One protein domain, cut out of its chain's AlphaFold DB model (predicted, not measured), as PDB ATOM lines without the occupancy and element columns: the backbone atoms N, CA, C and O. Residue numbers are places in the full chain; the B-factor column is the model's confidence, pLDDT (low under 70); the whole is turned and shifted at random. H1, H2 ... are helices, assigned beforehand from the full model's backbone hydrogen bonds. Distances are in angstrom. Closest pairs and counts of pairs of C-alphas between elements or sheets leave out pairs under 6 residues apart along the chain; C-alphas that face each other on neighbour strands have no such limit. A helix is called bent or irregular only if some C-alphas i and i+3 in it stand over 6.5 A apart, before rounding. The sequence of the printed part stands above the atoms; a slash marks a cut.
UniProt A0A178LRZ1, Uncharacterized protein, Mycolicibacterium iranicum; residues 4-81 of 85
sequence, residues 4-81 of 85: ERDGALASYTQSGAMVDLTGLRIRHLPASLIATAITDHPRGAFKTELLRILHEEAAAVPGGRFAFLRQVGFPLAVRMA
ATOM      1  N   GLU A   4      19.081 -32.757  -4.206       81.44
ATOM      2  CA  GLU A   4      19.019 -33.661  -5.358       81.44
ATOM      3  C   GLU A   4      18.828 -32.913  -6.681       81.44
ATOM      4  O   GLU A   4      19.349 -33.335  -7.711       81.44
ATOM      5  N   ARG A   5      18.097 -31.791  -6.665       83.69
ATOM      6  CA  ARG A   5      17.829 -30.984  -7.861       83.69
ATOM      7  C   ARG A   5      18.891 -29.907  -8.084       83.69
ATOM      8  O   ARG A   5      19.314 -29.690  -9.215       83.69
ATOM      9  N   ASP A   6      19.307 -29.232  -7.015       90.06
ATOM     10  CA  ASP A   6      20.077 -27.985  -7.092       90.06
ATOM     11  C   ASP A   6      21.532 -28.144  -6.619       90.06
ATOM     12  O   ASP A   6      22.347 -27.235  -6.789       90.06
ATOM     13  N   GLY A   7      21.891 -29.298  -6.046       90.12
ATOM     14  CA  GLY A   7      23.204 -29.528  -5.439       90.12
ATOM     15  C   GLY A   7      24.362 -29.408  -6.428       90.12
ATOM     16  O   GLY A   7      25.397 -28.831  -6.094       90.12
ATOM     17  N   ALA A   8      24.179 -29.873  -7.667       92.50
ATOM     18  CA  ALA A   8      25.191 -29.726  -8.712       92.50
ATOM     19  C   ALA A   8      25.452 -28.245  -9.037       92.50
ATOM     20  O   ALA A   8      26.600 -27.804  -9.040       92.50
ATOM     21  N   LEU A   9      24.393 -27.453  -9.233       92.94
ATOM     22  CA  LEU A   9      24.504 -26.019  -9.516       92.94
ATOM     23  C   LEU A   9      25.119 -25.256  -8.343       92.94
ATOM     24  O   LEU A   9      25.997 -24.418  -8.553       92.94
ATOM     25  N   ALA A  10      24.712 -25.572  -7.112       92.81
ATOM     26  CA  ALA A  10      25.290 -24.982  -5.910       92.81
ATOM     27  C   ALA A  10      26.792 -25.294  -5.803       92.81
ATOM     28  O   ALA A  10      27.590 -24.395  -5.545       92.81
ATOM     29  N   SER A  11      27.191 -26.538  -6.089       93.31
ATOM     30  CA  SER A  11      28.592 -26.972  -6.083       93.31
ATOM     31  C   SER A  11      29.437 -26.241  -7.132       93.31
ATOM     32  O   SER A  11      30.525 -25.741  -6.819       93.31
ATOM     33  N   TYR A  12      28.939 -26.117  -8.367       92.69
ATOM     34  CA  TYR A  12      29.642 -25.383  -9.422       92.69
ATOM     35  C   TYR A  12      29.717 -23.886  -9.126       92.69
ATOM     36  O   TYR A  12      30.793 -23.301  -9.254       92.69
ATOM     37  N   THR A  13      28.628 -23.286  -8.644       95.38
ATOM     38  CA  THR A  13      28.584 -21.868  -8.256       95.38
ATOM     39  C   THR A  13      29.568 -21.579  -7.132       95.38
ATOM     40  O   THR A  13      30.408 -20.692  -7.257       95.38
ATOM     41  N   GLN A  14      29.534 -22.375  -6.059       95.19
ATOM     42  CA  GLN A  14      30.485 -22.250  -4.959       95.19
ATOM     43  C   GLN A  14      31.919 -22.435  -5.459       95.19
ATOM     44  O   GLN A  14      32.839 -21.752  -5.006       95.19
ATOM     45  N   SER A  15      32.126 -23.346  -6.411       95.62
ATOM     46  CA  SER A  15      33.451 -23.599  -6.953       95.62
ATOM     47  C   SER A  15      34.008 -22.445  -7.768       95.62
ATOM     48  O   SER A  15      35.145 -22.048  -7.514       95.62
ATOM     49  N   GLY A  16      33.213 -21.883  -8.677       95.56
ATOM     50  CA  GLY A  16      33.578 -20.684  -9.430       95.56
ATOM     51  C   GLY A  16      33.801 -19.488  -8.509       95.56
ATOM     52  O   GLY A  16      34.825 -18.819  -8.615       95.56
ATOM     53  N   ALA A  17      32.920 -19.293  -7.523       96.12
ATOM     54  CA  ALA A  17      33.068 -18.231  -6.535       96.12
ATOM     55  C   ALA A  17      34.391 -18.351  -5.763       96.12
ATOM     56  O   ALA A  17      35.084 -17.361  -5.584       96.12
ATOM     57  N   MET A  18      34.806 -19.546  -5.335       97.00
ATOM     58  CA  MET A  18      36.082 -19.696  -4.620       97.00
ATOM     59  C   MET A  18      37.311 -19.474  -5.504       97.00
ATOM     60  O   MET A  18      38.313 -18.955  -5.004       97.00
ATOM     61  N   VAL A  19      37.236 -19.812  -6.793       97.19
ATOM     62  CA  VAL A  19      38.272 -19.419  -7.758       97.19
ATOM     63  C   VAL A  19      38.353 -17.899  -7.805       97.19
ATOM     64  O   VAL A  19      39.428 -17.367  -7.573       97.19
ATOM     65  N   ASP A  20      37.241 -17.200  -8.022       95.50
ATOM     66  CA  ASP A  20      37.238 -15.742  -8.171       95.50
ATOM     67  C   ASP A  20      37.639 -15.007  -6.878       95.50
ATOM     68  O   ASP A  20      38.534 -14.159  -6.869       95.50
ATOM     69  N   LEU A  21      37.040 -15.381  -5.749       96.38
ATOM     70  CA  LEU A  21      37.235 -14.727  -4.455       96.38
ATOM     71  C   LEU A  21      38.647 -14.946  -3.892       96.38
ATOM     72  O   LEU A  21      39.162 -14.060  -3.221       96.38
ATOM     73  N   THR A  22      39.260 -16.117  -4.116       97.06
ATOM     74  CA  THR A  22      40.486 -16.524  -3.388       97.06
ATOM     75  C   THR A  22      41.588 -17.130  -4.260       97.06
ATOM     76  O   THR A  22      42.665 -17.443  -3.764       97.06
ATOM     77  N   GLY A  23      41.341 -17.353  -5.551       96.56
ATOM     78  CA  GLY A  23      42.248 -18.104  -6.426       96.56
ATOM     79  C   GLY A  23      42.236 -19.614  -6.182       96.56
ATOM     80  O   GLY A  23      43.067 -20.343  -6.734       96.56
ATOM     81  N   LEU A  24      41.321 -20.122  -5.352       97.00
ATOM     82  CA  LEU A  24      41.289 -21.534  -4.994       97.00
ATOM     83  C   LEU A  24      41.105 -22.391  -6.249       97.00
ATOM     84  O   LEU A  24      40.161 -22.194  -7.001       97.00
ATOM     85  N   ARG A  25      41.976 -23.392  -6.434       95.31
ATOM     86  CA  ARG A  25      41.995 -24.317  -7.591       95.31
ATOM     87  C   ARG A  25      42.336 -23.687  -8.943       95.31
ATOM     88  O   ARG A  25      42.260 -24.405  -9.935       95.31
ATOM     89  N   ILE A  26      42.806 -22.439  -8.995       96.25
ATOM     90  CA  ILE A  26      43.163 -21.784 -10.265       96.25
ATOM     91  C   ILE A  26      44.145 -22.607 -11.118       96.25
ATOM     92  O   ILE A  26      43.987 -22.684 -12.327       96.25
ATOM     93  N   ARG A  27      45.088 -23.323 -10.486       96.06
ATOM     94  CA  ARG A  27      46.069 -24.191 -11.168       96.06
ATOM     95  C   ARG A  27      45.464 -25.336 -11.991       96.06
ATOM     96  O   ARG A  27      46.176 -25.953 -12.770       96.06
ATOM     97  N   HIS A  28      44.197 -25.677 -11.762       96.69
ATOM     98  CA  HIS A  28      43.499 -26.732 -12.501       96.69
ATOM     99  C   HIS A  28      42.654 -26.171 -13.652       96.69
ATOM    100  O   HIS A  28      41.966 -26.936 -14.323       96.69
ATOM    101  N   LEU A  29      42.658 -24.851 -13.854       95.88
ATOM    102  CA  LEU A  29      41.895 -24.184 -14.899       95.88
ATOM    103  C   LEU A  29      42.826 -23.729 -16.028       95.88
ATOM    104  O   LEU A  29      43.960 -23.323 -15.761       95.88
ATOM    105  N   PRO A  30      42.361 -23.753 -17.290       97.25
ATOM    106  CA  PRO A  30      43.104 -23.153 -18.388       97.25
ATOM    107  C   PRO A  30      43.341 -21.664 -18.126       97.25
ATOM    108  O   PRO A  30      42.405 -20.929 -17.812       97.25
ATOM    109  N   ALA A  31      44.576 -21.194 -18.308       95.56
ATOM    110  CA  ALA A  31      44.901 -19.778 -18.132       95.56
ATOM    111  C   ALA A  31      44.077 -18.869 -19.065       95.56
ATOM    112  O   ALA A  31      43.690 -17.773 -18.670       95.56
ATOM    113  N   SER A  32      43.747 -19.350 -20.269       97.25
ATOM    114  CA  SER A  32      42.888 -18.643 -21.223       97.25
ATOM    115  C   SER A  32      41.477 -18.406 -20.689       97.25
ATOM    116  O   SER A  32      40.949 -17.319 -20.872       97.25
ATOM    117  N   LEU A  33      40.892 -19.374 -19.973       95.81
ATOM    118  CA  LEU A  33      39.572 -19.217 -19.354       95.81
ATOM    119  C   LEU A  33      39.578 -18.073 -18.336       95.81
ATOM    120  O   LEU A  33      38.665 -17.252 -18.320       95.81
ATOM    121  N   ILE A  34      40.619 -18.013 -17.502       95.50
ATOM    122  CA  ILE A  34      40.781 -16.944 -16.514       95.50
ATOM    123  C   ILE A  34      40.974 -15.595 -17.207       95.50
ATOM    124  O   ILE A  34      40.322 -14.625 -16.835       95.50
ATOM    125  N   ALA A  35      41.836 -15.536 -18.225       95.31
ATOM    126  CA  ALA A  35      42.091 -14.312 -18.976       95.31
ATOM    127  C   ALA A  35      40.807 -13.771 -19.618       95.31
ATOM    128  O   ALA A  35      40.473 -12.611 -19.400       95.31
ATOM    129  N   THR A  36      40.047 -14.619 -20.319       96.81
ATOM    130  CA  THR A  36      38.760 -14.243 -20.918       96.81
ATOM    131  C   THR A  36      37.778 -13.737 -19.865       96.81
ATOM    132  O   THR A  36      37.227 -12.658 -20.035       96.81
ATOM    133  N   ALA A  37      37.621 -14.440 -18.739       94.88
ATOM    134  CA  ALA A  37      36.705 -14.011 -17.681       94.88
ATOM    135  C   ALA A  37      37.066 -12.630 -17.104       94.88
ATOM    136  O   ALA A  37      36.181 -11.816 -16.870       94.88
ATOM    137  N   ILE A  38      38.358 -12.348 -16.900       94.88
ATOM    138  CA  ILE A  38      38.823 -11.048 -16.389       94.88
ATOM    139  C   ILE A  38      38.690  -9.941 -17.441       94.88
ATOM    140  O   ILE A  38      38.383  -8.803 -17.086       94.88
ATOM    141  N   THR A  39      38.915 -10.252 -18.720       95.62
ATOM    142  CA  THR A  39      38.724  -9.298 -19.821       95.62
ATOM    143  C   THR A  39      37.252  -8.938 -20.000       95.62
ATOM    144  O   THR A  39      36.930  -7.754 -20.092       95.62
ATOM    145  N   ASP A  40      36.366  -9.932 -19.998       97.31
ATOM    146  CA  ASP A  40      34.928  -9.732 -20.202       97.31
ATOM    147  C   ASP A  40      34.256  -9.124 -18.958       97.31
ATOM    148  O   ASP A  40      33.271  -8.387 -19.067       97.31
ATOM    149  N   HIS A  41      34.802  -9.399 -17.767       95.38
ATOM    150  CA  HIS A  41      34.291  -8.923 -16.481       95.38
ATOM    151  C   HIS A  41      35.416  -8.356 -15.592       95.38
ATOM    152  O   HIS A  41      35.868  -9.014 -14.646       95.38
ATOM    153  N   PRO A  42      35.870  -7.113 -15.854       94.62
ATOM    154  CA  PRO A  42      36.881  -6.457 -15.033       94.62
ATOM    155  C   PRO A  42      36.435  -6.321 -13.575       94.62
ATOM    156  O   PRO A  42      35.302  -5.945 -13.282       94.62
ATOM    157  N   ARG A  43      37.352  -6.594 -12.644       94.38
ATOM    158  CA  ARG A  43      37.035  -6.695 -11.210       94.38
ATOM    159  C   ARG A  43      36.978  -5.352 -10.475       94.38
ATOM    160  O   ARG A  43      36.265  -5.229  -9.486       94.38
ATOM    161  N   GLY A  44      37.657  -4.320 -10.970       95.00
ATOM    162  CA  GLY A  44      37.613  -2.985 -10.367       95.00
ATOM    163  C   GLY A  44      38.236  -2.944  -8.968       95.00
ATOM    164  O   GLY A  44      39.430  -3.165  -8.832       95.00
ATOM    165  N   ALA A  45      37.443  -2.594  -7.950       95.88
ATOM    166  CA  ALA A  45      37.873  -2.484  -6.549       95.88
ATOM    167  C   ALA A  45      37.423  -3.689  -5.698       95.88
ATOM    168  O   ALA A  45      37.123  -3.555  -4.505       95.88
ATOM    169  N   PHE A  46      37.309  -4.863  -6.316       95.81
ATOM    170  CA  PHE A  46      36.565  -5.997  -5.783       95.81
ATOM    171  C   PHE A  46      37.105  -6.482  -4.439       95.81
ATOM    172  O   PHE A  46      36.321  -6.693  -3.513       95.81
ATOM    173  N   LYS A  47      38.432  -6.648  -4.299       97.00
ATOM    174  CA  LYS A  47      39.035  -7.118  -3.036       97.00
ATOM    175  C   LYS A  47      38.667  -6.197  -1.877       97.00
ATOM    176  O   LYS A  47      38.261  -6.671  -0.818       97.00
ATOM    177  N   THR A  48      38.810  -4.890  -2.080       97.50
ATOM    178  CA  THR A  48      38.532  -3.882  -1.051       97.50
ATOM    179  C   THR A  48      37.060  -3.898  -0.660       97.50
ATOM    180  O   THR A  48      36.745  -3.966   0.528       97.50
ATOM    181  N   GLU A  49      36.164  -3.908  -1.645       97.31
ATOM    182  CA  GLU A  49      34.725  -3.850  -1.400       97.31
ATOM    183  C   GLU A  49      34.192  -5.126  -0.736       97.31
ATOM    184  O   GLU A  49      33.443  -5.064   0.239       97.31
ATOM    185  N   LEU A  50      34.656  -6.295  -1.178       96.50
ATOM    186  CA  LEU A  50      34.308  -7.567  -0.554       96.50
ATOM    187  C   LEU A  50      34.752  -7.622   0.912       96.50
ATOM    188  O   LEU A  50      34.004  -8.089   1.770       96.50
ATOM    189  N   LEU A  51      35.971  -7.162   1.213       97.75
ATOM    190  CA  LEU A  51      36.483  -7.135   2.583       97.75
ATOM    191  C   LEU A  51      35.706  -6.155   3.468       97.75
ATOM    192  O   LEU A  51      35.483  -6.463   4.641       97.75
ATOM    193  N   ARG A  52      35.272  -5.015   2.912       98.06
ATOM    194  CA  ARG A  52      34.399  -4.050   3.592       98.06
ATOM    195  C   ARG A  52      33.056  -4.692   3.946       98.06
ATOM    196  O   ARG A  52      32.710  -4.741   5.123       98.06
ATOM    197  N   ILE A  53      32.366  -5.273   2.963       96.94
ATOM    198  CA  ILE A  53      31.069  -5.946   3.157       96.94
ATOM    199  C   ILE A  53      31.190  -7.085   4.173       96.94
ATOM    200  O   ILE A  53      30.372  -7.213   5.077       96.94
ATOM    201  N   LEU A  54      32.245  -7.896   4.077       96.62
ATOM    202  CA  LEU A  54      32.486  -8.993   5.010       96.62
ATOM    203  C   LEU A  54      32.717  -8.503   6.448       96.62
ATOM    204  O   LEU A  54      32.322  -9.179   7.400       96.62
ATOM    205  N   HIS A  55      33.367  -7.349   6.625       96.81
ATOM    206  CA  HIS A  55      33.522  -6.735   7.940       96.81
ATOM    207  C   HIS A  55      32.180  -6.248   8.494       96.81
ATOM    208  O   HIS A  55      31.873  -6.543   9.649       96.81
ATOM    209  N   GLU A  56      31.401  -5.542   7.674       98.19
ATOM    210  CA  GLU A  56      30.094  -4.992   8.042       98.19
ATOM    211  C   GLU A  56      29.098  -6.089   8.405       98.19
ATOM    212  O   GLU A  56      28.490  -6.032   9.469       98.19
ATOM    213  N   GLU A  57      29.008  -7.143   7.599       98.00
ATOM    214  CA  GLU A  57      28.114  -8.271   7.857       98.00
ATOM    215  C   GLU A  57      28.507  -9.026   9.134       98.00
ATOM    216  O   GLU A  57      27.659  -9.401   9.941       98.00
ATOM    217  N   ALA A  58      29.808  -9.207   9.380       97.56
ATOM    218  CA  ALA A  58      30.282  -9.812  10.622       97.56
ATOM    219  C   ALA A  58      29.993  -8.947  11.863       97.56
ATOM    220  O   ALA A  58      29.858  -9.494  12.957       97.56
ATOM    221  N   ALA A  59      29.936  -7.621  11.708       97.56
ATOM    222  CA  ALA A  59      29.564  -6.700  12.778       97.56
ATOM    223  C   ALA A  59      28.043  -6.680  13.004       97.56
ATOM    224  O   ALA A  59      27.601  -6.650  14.152       97.56
ATOM    225  N   ALA A  60      27.255  -6.739  11.927       98.19
ATOM    226  CA  ALA A  60      25.797  -6.767  11.968       98.19
ATOM    227  C   ALA A  60      25.245  -8.093  12.514       98.19
ATOM    228  O   ALA A  60      24.241  -8.094  13.228       98.19
ATOM    229  N   VAL A  61      25.918  -9.214  12.228       98.00
ATOM    230  CA  VAL A  61      25.528 -10.554  12.688       98.00
ATOM    231  C   VAL A  61      26.671 -11.209  13.479       98.00
ATOM    232  O   VAL A  61      27.383 -12.084  12.961       98.00
ATOM    233  N   PRO A  62      26.860 -10.828  14.760       94.88
ATOM    234  CA  PRO A  62      27.824 -11.486  15.634       94.88
ATOM    235  C   PRO A  62      27.550 -12.993  15.730       94.88
ATOM    236  O   PRO A  62      26.417 -13.424  15.931       94.88
ATOM    237  N   GLY A  63      28.590 -13.814  15.561       95.00
ATOM    238  CA  GLY A  63      28.469 -15.281  15.534       95.00
ATOM    239  C   GLY A  63      27.946 -15.867  14.213       95.00
ATOM    240  O   GLY A  63      27.850 -17.086  14.085       95.00
ATOM    241  N   GLY A  64      27.643 -15.029  13.216       97.00
ATOM    242  CA  GLY A  64      27.234 -15.461  11.882       97.00
ATOM    243  C   GLY A  64      28.373 -16.048  11.039       97.00
ATOM    244  O   GLY A  64      29.550 -16.043  11.409       97.00
ATOM    245  N   ARG A  65      28.033 -16.524   9.834       96.56
ATOM    246  CA  ARG A  65      29.001 -17.166   8.922       96.56
ATOM    247  C   ARG A  65      30.139 -16.231   8.508       96.56
ATOM    248  O   ARG A  65      31.273 -16.682   8.407       96.56
ATOM    249  N   PHE A  66      29.876 -14.940   8.321       95.75
ATOM    250  CA  PHE A  66      30.922 -13.969   7.987       95.75
ATOM    251  C   PHE A  66      31.857 -13.682   9.168       95.75
ATOM    252  O   PHE A  66      33.064 -13.541   8.966       95.75
ATOM    253  N   ALA A  67      31.347 -13.701  10.405       96.94
ATOM    254  CA  ALA A  67      32.187 -13.640  11.600       96.94
ATOM    255  C   ALA A  67      33.115 -14.864  11.688       96.94
ATOM    256  O   ALA A  67      34.312 -14.710  11.926       96.94
ATOM    257  N   PHE A  68      32.598 -16.063  11.395       97.19
ATOM    258  CA  PHE A  68      33.418 -17.273  11.303       97.19
ATOM    259  C   PHE A  68      34.474 -17.183  10.190       97.19
ATOM    260  O   PHE A  68      35.651 -17.432  10.441       97.19
ATOM    261  N   LEU A  69      34.100 -16.748   8.978       95.75
ATOM    262  CA  LEU A  69      35.036 -16.584   7.854       95.75
ATOM    263  C   LEU A  69      36.221 -15.670   8.206       95.75
ATOM    264  O   LEU A  69      37.357 -15.954   7.819       95.75
ATOM    265  N   ARG A  70      35.985 -14.605   8.984       95.12
ATOM    266  CA  ARG A  70      37.055 -13.725   9.487       95.12
ATOM    267  C   ARG A  70      38.052 -14.451  10.382       95.12
ATOM    268  O   ARG A  70      39.239 -14.145  10.312       95.12
ATOM    269  N   GLN A  71      37.583 -15.386  11.200       94.25
ATOM    270  CA  GLN A  71      38.415 -16.135  12.142       94.25
ATOM    271  C   GLN A  71      39.252 -17.209  11.443       94.25
ATOM    272  O   GLN A  71      40.382 -17.461  11.850       94.25
ATOM    273  N   VAL A  72      38.743 -17.801  10.357       95.88
ATOM    274  CA  VAL A  72      39.424 -18.894   9.635       95.88
ATOM    275  C   VAL A  72      40.285 -18.430   8.456       95.88
ATOM    276  O   VAL A  72      40.640 -19.219   7.585       95.88
ATOM    277  N   GLY A  73      40.640 -17.144   8.410       95.06
ATOM    278  CA  GLY A  73      41.621 -16.627   7.451       95.06
ATOM    279  C   GLY A  73      41.077 -16.313   6.053       95.06
ATOM    280  O   GLY A  73      41.862 -15.980   5.165       95.06
ATOM    281  N   PHE A  74      39.756 -16.325   5.849       97.38
ATOM    282  CA  PHE A  74      39.159 -15.960   4.560       97.38
ATOM    283  C   PHE A  74      39.577 -14.558   4.063       97.38
ATOM    284  O   PHE A  74      39.940 -14.441   2.893       97.38
ATOM    285  N   PRO A  75      39.657 -13.503   4.907       97.62
ATOM    286  CA  PRO A  75      40.148 -12.194   4.465       97.62
ATOM    287  C   PRO A  75      41.572 -12.216   3.899       97.62
ATOM    288  O   PRO A  75      41.889 -11.462   2.982       97.62
ATOM    289  N   LEU A  76      42.446 -13.060   4.454       97.44
ATOM    290  CA  LEU A  76      43.807 -13.212   3.948       97.44
ATOM    291  C   LEU A  76      43.797 -13.928   2.595       97.44
ATOM    292  O   LEU A  76      44.462 -13.466   1.675       97.44
ATOM    293  N   ALA A  77      43.005 -14.994   2.455       97.69
ATOM    294  CA  ALA A  77      42.850 -15.705   1.188       97.69
ATOM    295  C   ALA A  77      42.334 -14.784   0.067       97.69
ATOM    296  O   ALA A  77      42.853 -14.831  -1.043       97.69
ATOM    297  N   VAL A  78      41.383 -13.894   0.377       97.75
ATOM    298  CA  VAL A  78      40.901 -12.870  -0.562       97.75
ATOM    299  C   VAL A  78      42.029 -11.935  -0.989       97.75
ATOM    300  O   VAL A  78      42.225 -11.736  -2.182       97.75
ATOM    301  N   ARG A  79      42.820 -11.397  -0.050       96.88
ATOM    302  CA  ARG A  79      43.950 -10.504  -0.382       96.88
ATOM    303  C   ARG A  79      45.009 -11.179  -1.248       96.88
ATOM    304  O   ARG A  79      45.553 -10.539  -2.140       96.88
ATOM    305  N   MET A  80      45.266 -12.457  -0.992       96.62
ATOM    306  CA  MET A  80      46.274 -13.254  -1.694       96.62
ATOM    307  C   MET A  80      45.786 -13.834  -3.026       96.62
ATOM    308  O   MET A  80      46.567 -14.496  -3.710       96.62
ATOM    309  N   ALA A  81      44.521 -13.616  -3.405       96.88
ATOM    310  CA  ALA A  81      44.006 -14.094  -4.680       96.88
ATOM    311  C   ALA A  81      44.865 -13.532  -5.838       96.88
ATOM    312  O   ALA A  81      45.142 -12.327  -5.845       96.88
TER     313      ALA A  81
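AT A GLANCE: This is residues 4 to 81 of the 85 residues of an uncharacterized protein of Mycolicibacterium iranicum (UniProt A0A178LRZ1). The shape is like a T: the longest helix, H1, is the stem, whose residues 4 to 14 stick out free, and the crossbar has H2 alone at one end and a cluster of H3, H4 and H5 at the other. H1 meets the crossbar with residues 21 to 22, at H5, while H2 touches no helix. The printed part has 78 residues with five named helices, in the order H1, H2, H3, H4, H5, and no named strand; the class is all helix. It is only just loose, close to compact, with a radius of gyration of the C-alphas of 14.2 A, and its outline is flat, 40 by 36 by 20 A.

IN THESE COORDINATES: H1 covers residues 4 to 22 and is 27.5 A from first to last C-alpha, beginning at C-alpha 4 at (19.019, -33.661, -5.358) and ending at C-alpha 22 at (40.486, -16.524, -3.388). It is irregular: C-alphas 5 and 8 are 7.5 A apart. H3, residues 46 to 60, is 20.8 A long. H2, residues 31 to 40, is 14.3 A long. H4, residues 65 to 71, is 10.0 A long. H5, residues 74 to 79, is 8.8 A long and ends at C-alpha 79 at (43.950, -10.504, -0.382).

HOW THE PARTS SIT: H1 touches H5 with residues 21 to 22 alone, at a steep tilt of 48 degrees, the same way; the closest C-alphas are those of Thr 22 and Val 78, 4.6 A. H1 is close to H3 but not clearly touching, with Leu 21 and Lys 47 as the closest C-alphas, 7.9 A. H3 touches H5 with residues 47 to 51 alone, at a shallow tilt of 25 degrees, opposite ways; the closest C-alphas are those of Leu 51 and Pro 75, 6.5 A. H3 touches H4 with residues 54 to 59 alone, the closest C-alphas being those of Ala 58 and Ala 67, 4.4 A. Their lines are about perpendicular, but only just, at 72 degrees. H4 and H5 are close but not clearly touching, with the C-alphas of Leu 69 and Pro 75 7.5 A apart. Of the three touching pairs 1 is at a shallow tilt, and the packing is only just mostly crossed. H2 is apart from H1, H3, H4 and H5. In H2, H3, H4 and H5 every O i to N i+4 pair is within hydrogen-bond range; in H1 it is 13 of 15.

THE WHOLE: The two C-alphas farthest apart are those of Ser 32 and Pro 62, 40.5 A. Without residues 4 to 14 the body spans 40 by 23 by 17 A. The printed part has no cut. The link from H1 to H2 is short, and those from H2 to H3, H3 to H4 and H4 to H5 are tight. The mean pLDDT of the printed part is 95.7, and no printed residue is under 70.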